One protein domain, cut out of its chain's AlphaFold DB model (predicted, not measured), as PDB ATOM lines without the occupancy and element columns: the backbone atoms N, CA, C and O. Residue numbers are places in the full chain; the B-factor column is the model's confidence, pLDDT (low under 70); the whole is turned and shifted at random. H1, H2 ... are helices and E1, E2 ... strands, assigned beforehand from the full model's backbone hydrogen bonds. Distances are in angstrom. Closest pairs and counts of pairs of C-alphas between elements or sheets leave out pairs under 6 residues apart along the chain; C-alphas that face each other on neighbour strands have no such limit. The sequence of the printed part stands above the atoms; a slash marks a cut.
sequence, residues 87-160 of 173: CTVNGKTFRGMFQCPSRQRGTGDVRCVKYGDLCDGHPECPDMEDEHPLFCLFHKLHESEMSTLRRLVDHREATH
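Overview. This is residues 87 to 160 of the 173 residues of an uncharacterized protein of Steinernema glaseri (UniProt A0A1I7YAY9). A small head of two short strand hairpins and long loops has one long helix, H1, running out of it as an arm, and residues 144 to 160 stick out free. The loop of residues 100 to 111 lies at the far end of the head from the arm's tip. The printed part has 74 residues, with four named strands and then one named helix, in the order E1, E2, E3, E4, H1; each hairpin is an antiparallel sheet of two strands, and the class is mixed. The whole is loose, with a radius of gyration of the C-alphas of 15.8 A, and flat, spanning 55 by 29 by 15 A.

Arrangement. E1, residues 87 to 89, and E2, residues 92 to 95, form an antiparallel hairpin at 160 degrees, with N 94 and O 87 2.8 A apart, within hydrogen-bond range. E3, residues 97 to 99, and E4, residues 112 to 114, form the other hairpin, antiparallel at 143 degrees, with N 98 and O 113 within range at 2.7 A. E2 and E3 meet only through their link. The closest C-alphas of E1 and E3 are those of Cys 87 and Gln 99, 4.9 A apart. H1, residues 133 to 159, is apart from E1, E2 and E3; in its backbone each O i to N i+4 pair is within hydrogen-bond range.

Along the chain. E1 begins at C-alpha 87, (-46.712, 5.220, -27.586). E2 is 9.9 A long, E1 and E3 6.6 A each, and E4 6.8 A. H1 is 39.0 A long, from C-alpha 133 at (-51.335, -12.837, -17.035) to C-alpha 159 at (-13.573, -4.229, -12.401).

Size, cuts and confidence. The C-alphas of Gly 106 and His 160, the two farthest apart, are 55.8 A apart. The printed part has no cut. The links E3 to E4 and E4 to H1 are long, with 12 and 18 residues. No printed residue has a pLDDT under 70.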
ATOM      1  N   CYS A  87     -45.296   4.950 -27.414       85.88
ATOM      2  CA  CYS A  87     -46.712   5.220 -27.586       85.88
ATOM      3  C   CYS A  87     -46.858   6.482 -28.429       85.88
ATOM      4  O   CYS A  87     -46.191   7.476 -28.137       85.88
ATOM      5  N   THR A  88     -47.688   6.466 -29.473       84.88
ATOM      6  CA  THR A  88     -47.916   7.660 -30.299       84.88
ATOM      7  C   THR A  88     -49.362   8.114 -30.189       84.88
ATOM      8  O   THR A  88     -50.272   7.414 -30.618       84.88
ATOM      9  N   VAL A  89     -49.568   9.313 -29.642       84.44
ATOM     10  CA  VAL A  89     -50.893   9.931 -29.490       84.44
ATOM     11  C   VAL A  89     -50.872  11.277 -30.192       84.44
ATOM     12  O   VAL A  89     -50.018  12.116 -29.906       84.44
ATOM     13  N   ASN A  90     -51.794  11.487 -31.133       84.19
ATOM     14  CA  ASN A  90     -51.922  12.741 -31.888       84.19
ATOM     15  C   ASN A  90     -50.598  13.213 -32.526       84.19
ATOM     16  O   ASN A  90     -50.249  14.391 -32.472       84.19
ATOM     17  N   GLY A  91     -49.818  12.275 -33.078       83.50
ATOM     18  CA  GLY A  91     -48.522  12.551 -33.713       83.50
ATOM     19  C   GLY A  91     -47.363  12.823 -32.747       83.50
ATOM     20  O   GLY A  91     -46.243  13.059 -33.197       83.50
ATOM     21  N   LYS A  92     -47.591  12.772 -31.429       85.69
ATOM     22  CA  LYS A  92     -46.534  12.851 -30.413       85.69
ATOM     23  C   LYS A  92     -46.139  11.453 -29.969       85.69
ATOM     24  O   LYS A  92     -46.986  10.704 -29.488       85.69
ATOM     25  N   THR A  93     -44.857  11.127 -30.093       86.44
ATOM     26  CA  THR A  93     -44.301   9.847 -29.646       86.44
ATOM     27  C   THR A  93     -43.684   9.982 -28.259       86.44
ATOM     28  O   THR A  93     -42.773  10.780 -28.040       86.44
ATOM     29  N   PHE A  94     -44.151   9.159 -27.330       85.62
ATOM     30  CA  PHE A  94     -43.672   9.072 -25.960       85.62
ATOM     31  C   PHE A  94     -42.773   7.846 -25.806       85.62
ATOM     32  O   PHE A  94     -43.211   6.710 -26.001       85.62
ATOM     33  N   ARG A  95     -41.500   8.068 -25.463       84.69
ATOM     34  CA  ARG A  95     -40.543   6.987 -25.187       84.69
ATOM     35  C   ARG A  95     -40.765   6.411 -23.794       84.69
ATOM     36  O   ARG A  95     -41.032   7.153 -22.856       84.69
ATOM     37  N   GLY A  96     -40.594   5.097 -23.659       82.88
ATOM     38  CA  GLY A  96     -40.779   4.406 -22.378       82.88
ATOM     39  C   GLY A  96     -42.246   4.278 -21.960       82.88
ATOM     40  O   GLY A  96     -42.526   3.926 -20.817       82.88
ATOM     41  N   MET A  97     -43.165   4.552 -22.887       87.19
ATOM     42  CA  MET A  97     -44.588   4.294 -22.727       87.19
ATOM     43  C   MET A  97     -45.001   3.121 -23.606       87.19
ATOM     44  O   MET A  97     -44.506   2.963 -24.723       87.19
ATOM     45  N   PHE A  98     -45.899   2.314 -23.066       86.56
ATOM     46  CA  PHE A  98     -46.598   1.234 -23.728       86.56
ATOM     47  C   PHE A  98     -47.944   1.739 -24.236       86.56
ATOM     48  O   PHE A  98     -48.596   2.553 -23.586       86.56
ATOM     49  N   GLN A  99     -48.341   1.272 -25.410       88.06
ATOM     50  CA  GLN A  99     -49.620   1.604 -26.011       88.06
ATOM     51  C   GLN A  99     -50.615   0.472 -25.752       88.06
ATOM     52  O   GLN A  99     -50.338  -0.662 -26.139       88.06
ATOM     53  N   CYS A 100     -51.767   0.777 -25.149       87.19
ATOM     54  CA  CYS A 100     -52.813  -0.222 -24.937       87.19
ATOM     55  C   CYS A 100     -53.307  -0.778 -26.289       87.19
ATOM     56  O   CYS A 100     -53.539   0.015 -27.213       87.19
ATOM     57  N   PRO A 101     -53.478  -2.108 -26.418       84.19
ATOM     58  CA  PRO A 101     -54.043  -2.727 -27.616       84.19
ATOM     59  C   PRO A 101     -55.450  -2.211 -27.935       84.19
ATOM     60  O   PRO A 101     -55.735  -1.835 -29.076       84.19
ATOM     61  N   SER A 102     -56.316  -2.141 -26.925       85.25
ATOM     62  CA  SER A 102     -57.657  -1.598 -27.052       85.25
ATOM     63  C   SER A 102     -57.664  -0.082 -26.934       85.25
ATOM     64  O   SER A 102     -56.934   0.555 -26.167       85.25
ATOM     65  N   ARG A 103     -58.566   0.517 -27.708       85.19
ATOM     66  CA  ARG A 103     -58.847   1.949 -27.651       85.19
ATOM     67  C   ARG A 103     -59.731   2.269 -26.459       85.19
ATOM     68  O   ARG A 103     -60.572   1.471 -26.045       85.19
ATOM     69  N   GLN A 104     -59.590   3.484 -25.948       83.44
ATOM     70  CA  GLN A 104     -60.447   3.963 -24.879       83.44
ATOM     71  C   GLN A 104     -61.902   4.028 -25.355       83.44
ATOM     72  O   GLN A 104     -62.223   4.626 -26.389       83.44
ATOM     73  N   ARG A 105     -62.798   3.392 -24.593       79.75
ATOM     74  CA  ARG A 105     -64.228   3.361 -24.913       79.75
ATOM     75  C   ARG A 105     -64.786   4.786 -24.894       79.75
ATOM     76  O   ARG A 105     -64.574   5.527 -23.939       79.75
ATOM     77  N   GLY A 106     -65.507   5.157 -25.948       79.00
ATOM     78  CA  GLY A 106     -66.183   6.454 -26.068       79.00
ATOM     79  C   GLY A 106     -65.405   7.514 -26.849       79.00
ATOM     80  O   GLY A 106     -66.012   8.194 -27.668       79.00
ATOM     81  N   THR A 107     -64.088   7.632 -26.668       79.56
ATOM     82  CA  THR A 107     -63.263   8.583 -27.442       79.56
ATOM     83  C   THR A 107     -62.603   7.935 -28.655       79.56
ATOM     84  O   THR A 107     -62.342   8.606 -29.648       79.56
ATOM     85  N   GLY A 108     -62.349   6.622 -28.604       78.75
ATOM     86  CA  GLY A 108     -61.581   5.928 -29.639       78.75
ATOM     87  C   GLY A 108     -60.098   6.308 -29.639       78.75
ATOM     88  O   GLY A 108     -59.376   5.938 -30.573       78.75
ATOM     89  N   ASP A 109     -59.657   7.023 -28.602       83.75
ATOM     90  CA  ASP A 109     -58.276   7.434 -28.425       83.75
ATOM     91  C   ASP A 109     -57.411   6.267 -27.965       83.75
ATOM     92  O   ASP A 109     -57.845   5.324 -27.295       83.75
ATOM     93  N   VAL A 110     -56.147   6.357 -28.346       84.44
ATOM     94  CA  VAL A 110     -55.100   5.454 -27.900       84.44
ATOM     95  C   VAL A 110     -54.682   5.844 -26.486       84.44
ATOM     96  O   VAL A 110     -54.349   7.004 -26.239       84.44
ATOM     97  N   ARG A 111     -54.645   4.871 -25.572       87.44
ATOM     98  CA  ARG A 111     -54.146   5.078 -24.212       87.44
ATOM     99  C   ARG A 111     -52.689   4.639 -24.090       87.44
ATOM    100  O   ARG A 111     -52.311   3.585 -24.596       87.44
ATOM    101  N   CYS A 112     -51.893   5.461 -23.412       89.56
ATOM    102  CA  CYS A 112     -50.508   5.155 -23.077       89.56
ATOM    103  C   CYS A 112     -50.372   4.862 -21.585       89.56
ATOM    104  O   CYS A 112     -50.890   5.620 -20.766       89.56
ATOM    105  N   VAL A 113     -49.606   3.830 -21.264       89.00
ATOM    106  CA  VAL A 113     -49.244   3.399 -19.909       89.00
ATOM    107  C   VAL A 113     -47.728   3.491 -19.769       89.00
ATOM    108  O   VAL A 113     -47.006   3.313 -20.757       89.00
ATOM    109  N   LYS A 114     -47.187   3.828 -18.595       89.00
ATOM    110  CA  LYS A 114     -45.721   3.817 -18.441       89.00
ATOM    111  C   LYS A 114     -45.235   2.382 -18.363       89.00
ATOM    112  O   LYS A 114     -45.889   1.533 -17.785       89.00
ATOM    113  N   TYR A 115     -44.033   2.119 -18.870       84.94
ATOM    114  CA  TYR A 115     -43.488   0.762 -18.822       84.94
ATOM    115  C   TYR A 115     -43.364   0.196 -17.395       84.94
ATOM    116  O   TYR A 115     -43.470  -1.009 -17.232       84.94
ATOM    117  N   GLY A 116     -43.127   1.046 -16.388       83.81
ATOM    118  CA  GLY A 116     -43.061   0.627 -14.981       83.81
ATOM    119  C   GLY A 116     -44.417   0.509 -14.282       83.81
ATOM    120  O   GLY A 116     -44.461  -0.038 -13.190       83.81
ATOM    121  N   ASP A 117     -45.483   1.004 -14.913       89.44
ATOM    122  CA  ASP A 117     -46.865   0.895 -14.427       89.44
ATOM    123  C   ASP A 117     -47.552  -0.339 -15.067       89.44
ATOM    124  O   ASP A 117     -48.750  -0.530 -14.944       89.44
ATOM    125  N   LEU A 118     -46.801  -1.182 -15.792       89.44
ATOM    126  CA  LEU A 118     -47.304  -2.450 -16.321       89.44
ATOM    127  C   LEU A 118     -47.185  -3.537 -15.255       89.44
ATOM    128  O   LEU A 118     -46.105  -3.722 -14.689       89.44
ATOM    129  N   CYS A 119     -48.231  -4.346 -15.092       92.00
ATOM    130  CA  CYS A 119     -48.230  -5.502 -14.194       92.00
ATOM    131  C   CYS A 119     -48.018  -5.133 -12.721       92.00
ATOM    132  O   CYS A 119     -47.373  -5.883 -11.969       92.00
ATOM    133  N   ASP A 120     -48.535  -3.970 -12.332       91.62
ATOM    134  CA  ASP A 120     -48.457  -3.396 -10.994       91.62
ATOM    135  C   ASP A 120     -49.714  -3.705 -10.148       91.62
ATOM    136  O   ASP A 120     -49.763  -3.388  -8.955       91.62
ATOM    137  N   GLY A 121     -50.705  -4.375 -10.745       91.56
ATOM    138  CA  GLY A 121     -51.982  -4.725 -10.132       91.56
ATOM    139  C   GLY A 121     -53.069  -3.658 -10.275       91.56
ATOM    140  O   GLY A 121     -54.174  -3.864  -9.763       91.56
ATOM    141  N   HIS A 122     -52.797  -2.546 -10.961       92.56
ATOM    142  CA  HIS A 122     -53.746  -1.468 -11.214       92.56
ATOM    143  C   HIS A 122     -54.040  -1.368 -12.715       92.56
ATOM    144  O   HIS A 122     -53.236  -0.834 -13.465       92.56
ATOM    145  N   PRO A 123     -55.227  -1.806 -13.173       90.56
ATOM    146  CA  PRO A 123     -55.561  -1.748 -14.588       90.56
ATOM    147  C   PRO A 123     -55.707  -0.296 -15.060       90.56
ATOM    148  O   PRO A 123     -56.666   0.405 -14.718       90.56
ATOM    149  N   GLU A 124     -54.772   0.144 -15.889       89.50
ATOM    150  CA  GLU A 124     -54.806   1.425 -16.576       89.50
ATOM    151  C   GLU A 124     -55.396   1.293 -17.984       89.50
ATOM    152  O   GLU A 124     -56.055   2.226 -18.461       89.50
ATOM    153  N   CYS A 125     -55.202   0.157 -18.661       89.50
ATOM    154  CA  CYS A 125     -55.771  -0.062 -19.987       89.50
ATOM    155  C   CYS A 125     -57.287  -0.363 -19.924       89.50
ATOM    156  O   CYS A 125     -57.791  -0.920 -18.946       89.50
ATOM    157  N   PRO A 126     -58.060   0.033 -20.957       87.88
ATOM    158  CA  PRO A 126     -59.524  -0.039 -20.931       87.88
ATOM    159  C   PRO A 126     -60.089  -1.464 -20.845       87.88
ATOM    160  O   PRO A 126     -61.213  -1.616 -20.364       87.88
ATOM    161  N   ASP A 127     -59.340  -2.476 -21.287       86.81
ATOM    162  CA  ASP A 127     -59.696  -3.892 -21.169       86.81
ATOM    163  C   ASP A 127     -58.713  -4.657 -20.263       86.81
ATOM    164  O   ASP A 127     -58.638  -5.885 -20.327       86.81
ATOM    165  N   MET A 128     -57.999  -3.940 -19.383       88.00
ATOM    166  CA  MET A 128     -57.048  -4.499 -18.412       88.00
ATOM    167  C   MET A 128     -55.903  -5.290 -19.070       88.00
ATOM    168  O   MET A 128     -55.373  -6.239 -18.492       88.00
ATOM    169  N   GLU A 129     -55.547  -4.953 -20.312       87.19
ATOM    170  CA  GLU A 129     -54.550  -5.715 -21.072       87.19
ATOM    171  C   GLU A 129     -53.133  -5.573 -20.503       87.19
ATOM    172  O   GLU A 129     -52.303  -6.466 -20.675       87.19
ATOM    173  N   ASP A 130     -52.872  -4.467 -19.810       89.81
ATOM    174  CA  ASP A 130     -51.654  -4.193 -19.052       89.81
ATOM    175  C   ASP A 130     -51.445  -5.151 -17.872       89.81
ATOM    176  O   ASP A 130     -50.304  -5.458 -17.541       89.81
ATOM    177  N   GLU A 131     -52.526  -5.697 -17.316       92.50
ATOM    178  CA  GLU A 131     -52.515  -6.665 -16.211       92.50
ATOM    179  C   GLU A 131     -52.756  -8.110 -16.680       92.50
ATOM    180  O   GLU A 131     -52.976  -9.030 -15.882       92.50
ATOM    181  N   HIS A 132     -52.730  -8.352 -17.992       89.06
ATOM    182  CA  HIS A 132     -53.036  -9.672 -18.523       89.06
ATOM    183  C   HIS A 132     -51.952 -10.700 -18.126       89.06
ATOM    184  O   HIS A 132     -50.769 -10.480 -18.404       89.06
ATOM    185  N   PRO A 133     -52.308 -11.886 -17.585       87.56
ATOM    186  CA  PRO A 133     -51.335 -12.837 -17.035       87.56
ATOM    187  C   PRO A 133     -50.227 -13.255 -18.009       87.56
ATOM    188  O   PRO A 133     -49.060 -13.336 -17.629       87.56
ATOM    189  N   LEU A 134     -50.576 -13.492 -19.280       84.88
ATOM    190  CA  LEU A 134     -49.588 -13.838 -20.308       84.88
ATOM    191  C   LEU A 134     -48.646 -12.669 -20.611       84.88
ATOM    192  O   LEU A 134     -47.445 -12.877 -20.746       84.88
ATOM    193  N   PHE A 135     -49.172 -11.446 -20.687       83.38
ATOM    194  CA  PHE A 135     -48.357 -10.265 -20.953       83.38
ATOM    195  C   PHE A 135     -47.404 -10.002 -19.785       83.38
ATOM    196  O   PHE A 135     -46.203  -9.812 -19.986       83.38
ATOM    197  N   CYS A 136     -47.910 -10.125 -18.558       89.69
ATOM    198  CA  CYS A 136     -47.114  -9.967 -17.352       89.69
ATOM    199  C   CYS A 136     -46.034 -11.022 -17.175       89.69
ATOM    200  O   CYS A 136     -44.948 -10.698 -16.689       89.69
ATOM    201  N   LEU A 137     -46.278 -12.260 -17.605       88.31
ATOM    202  CA  LEU A 137     -45.243 -13.287 -17.624       88.31
ATOM    203  C   LEU A 137     -44.053 -12.851 -18.491       88.31
ATOM    204  O   LEU A 137     -42.913 -12.858 -18.023       88.31
ATOM    205  N   PHE A 138     -44.310 -12.417 -19.727       85.88
ATOM    206  CA  PHE A 138     -43.250 -11.960 -20.629       85.88
ATOM    207  C   PHE A 138     -42.588 -10.668 -20.150       85.88
ATOM    208  O   PHE A 138     -41.364 -10.556 -20.220       85.88
ATOM    209  N   HIS A 139     -43.365  -9.720 -19.620       85.50
ATOM    210  CA  HIS A 139     -42.841  -8.476 -19.063       85.50
ATOM    211  C   HIS A 139     -41.830  -8.750 -17.942       85.50
ATOM    212  O   HIS A 139     -40.692  -8.287 -18.014       85.50
ATOM    213  N   LYS A 140     -42.209  -9.573 -16.956       87.50
ATOM    214  CA  LYS A 140     -41.353  -9.914 -15.809       87.50
ATOM    215  C   LYS A 140     -40.109 -10.699 -16.218       87.50
ATOM    216  O   LYS A 140     -39.023 -10.436 -15.701       87.50
ATOM    217  N   LEU A 141     -40.237 -11.637 -17.159       89.25
ATOM    218  CA  LEU A 141     -39.086 -12.372 -17.696       89.25
ATOM    219  C   LEU A 141     -38.089 -11.427 -18.372       89.25
ATOM    220  O   LEU A 141     -36.899 -11.453 -18.057       89.25
ATOM    221  N   HIS A 142     -38.586 -10.555 -19.246       85.69
ATOM    222  CA  HIS A 142     -37.762  -9.585 -19.953       85.69
ATOM    223  C   HIS A 142     -37.096  -8.586 -18.993       85.69
ATOM    224  O   HIS A 142     -35.916  -8.263 -19.139       85.69
ATOM    225  N   GLU A 143     -37.824  -8.102 -17.986       86.00
ATOM    226  CA  GLU A 143     -37.270  -7.210 -16.971       86.00
ATOM    227  C   GLU A 143     -36.161  -7.891 -16.154       86.00
ATOM    228  O   GLU A 143     -35.096  -7.302 -15.949       86.00
ATOM    229  N   SER A 144     -36.363  -9.149 -15.757       88.81
ATOM    230  CA  SER A 144     -35.365  -9.949 -15.040       88.81
ATOM    231  C   SER A 144     -34.089 -10.165 -15.862       88.81
ATOM    232  O   SER A 144     -32.974  -9.990 -15.354       88.81
ATOM    233  N   GLU A 145     -34.228 -10.500 -17.147       91.69
ATOM    234  CA  GLU A 145     -33.092 -10.669 -18.056       91.69
ATOM    235  C   GLU A 145     -32.322  -9.352 -18.228       91.69
ATOM    236  O   GLU A 145     -31.108  -9.297 -18.014       91.69
ATOM    237  N   MET A 146     -33.028  -8.257 -18.517       86.94
ATOM    238  CA  MET A 146     -32.413  -6.938 -18.678       86.94
ATOM    239  C   MET A 146     -31.741  -6.442 -17.395       86.94
ATOM    240  O   MET A 146     -30.670  -5.835 -17.455       86.94
ATOM    241  N   SER A 147     -32.336  -6.701 -16.230       88.44
ATOM    242  CA  SER A 147     -31.747  -6.379 -14.926       88.44
ATOM    243  C   SER A 147     -30.435  -7.135 -14.705       88.44
ATOM    244  O   SER A 147     -29.435  -6.547 -14.285       88.44
ATOM    245  N   THR A 148     -30.399  -8.416 -15.074       93.75
ATOM    246  CA  THR A 148     -29.188  -9.243 -14.999       93.75
ATOM    247  C   THR A 148     -28.089  -8.699 -15.908       93.75
ATOM    248  O   THR A 148     -26.959  -8.503 -15.459       93.75
ATOM    249  N   LEU A 149     -28.418  -8.377 -17.162       93.44
ATOM    250  CA  LEU A 149     -27.458  -7.812 -18.112       93.44
ATOM    251  C   LEU A 149     -26.892  -6.468 -17.638       93.44
ATOM    252  O   LEU A 149     -25.682  -6.264 -17.714       93.44
ATOM    253  N   ARG A 150     -27.735  -5.575 -17.104       92.62
ATOM    254  CA  ARG A 150     -27.285  -4.289 -16.541       92.62
ATOM    255  C   ARG A 150     -26.269  -4.492 -15.423       92.62
ATOM    256  O   ARG A 150     -25.185  -3.928 -15.488       92.62
ATOM    257  N   ARG A 151     -26.557  -5.386 -14.471       94.75
ATOM    258  CA  ARG A 151     -25.627  -5.708 -13.375       94.75
ATOM    259  C   ARG A 151     -24.285  -6.234 -13.877       94.75
ATOM    260  O   ARG A 151     -23.249  -5.893 -13.315       94.75
ATOM    261  N   LEU A 152     -24.288  -7.060 -14.924       94.38
ATOM    262  CA  LEU A 152     -23.054  -7.578 -15.518       94.38
ATOM    263  C   LEU A 152     -22.228  -6.476 -16.189       94.38
ATOM    264  O   LEU A 152     -21.000  -6.477 -16.072       94.38
ATOM    265  N   VAL A 153     -22.884  -5.534 -16.869       94.31
ATOM    266  CA  VAL A 153     -22.222  -4.361 -17.451       94.31
ATOM    267  C   VAL A 153     -21.620  -3.499 -16.346       94.31
ATOM    268  O   VAL A 153     -20.421  -3.234 -16.390       94.31
ATOM    269  N   ASP A 154     -22.403  -3.158 -15.323       93.50
ATOM    270  CA  ASP A 154     -21.955  -2.330 -14.199       93.50
ATOM    271  C   ASP A 154     -20.771  -2.976 -13.463       93.50
ATOM    272  O   ASP A 154     -19.768  -2.324 -13.169       93.50
ATOM    273  N   HIS A 155     -20.837  -4.291 -13.228       93.12
ATOM    274  CA  HIS A 155     -19.739  -5.046 -12.628       93.12
ATOM    275  C   HIS A 155     -18.474  -4.979 -13.490       93.12
ATOM    276  O   HIS A 155     -17.380  -4.760 -12.971       93.12
ATOM    277  N   ARG A 156     -18.598  -5.139 -14.813       91.75
ATOM    278  CA  ARG A 156     -17.453  -5.056 -15.730       91.75
ATOM    279  C   ARG A 156     -16.837  -3.659 -15.755       91.75
ATOM    280  O   ARG A 156     -15.616  -3.540 -15.845       91.75
ATOM    281  N   GLU A 157     -17.655  -2.612 -15.690       91.62
ATOM    282  CA  GLU A 157     -17.167  -1.235 -15.603       91.62
ATOM    283  C   GLU A 157     -16.437  -0.973 -14.281       91.62
ATOM    284  O   GLU A 157     -15.406  -0.298 -14.278       91.62
ATOM    285  N   ALA A 158     -16.907  -1.569 -13.182       89.38
ATOM    286  CA  ALA A 158     -16.259  -1.477 -11.877       89.38
ATOM    287  C   ALA A 158     -14.922  -2.241 -11.810       89.38
ATOM    288  O   ALA A 158     -13.965  -1.736 -11.223       89.38
ATOM    289  N   THR A 159     -14.818  -3.433 -12.415       91.38
ATOM    290  CA  THR A 159     -13.573  -4.229 -12.401       91.38
ATOM    291  C   THR A 159     -12.546  -3.774 -13.433       91.38
ATOM    292  O   THR A 159     -11.354  -4.040 -13.276       91.38
ATOM    293  N   HIS A 160     -12.981  -3.078 -14.483       84.75
ATOM    294  CA  HIS A 160     -12.104  -2.513 -15.505       84.75
ATOM    295  C   HIS A 160     -12.345  -1.011 -15.658       84.75
ATOM    296  O   HIS A 160     -12.827  -0.567 -16.708       84.75
TER     297      HIS A 160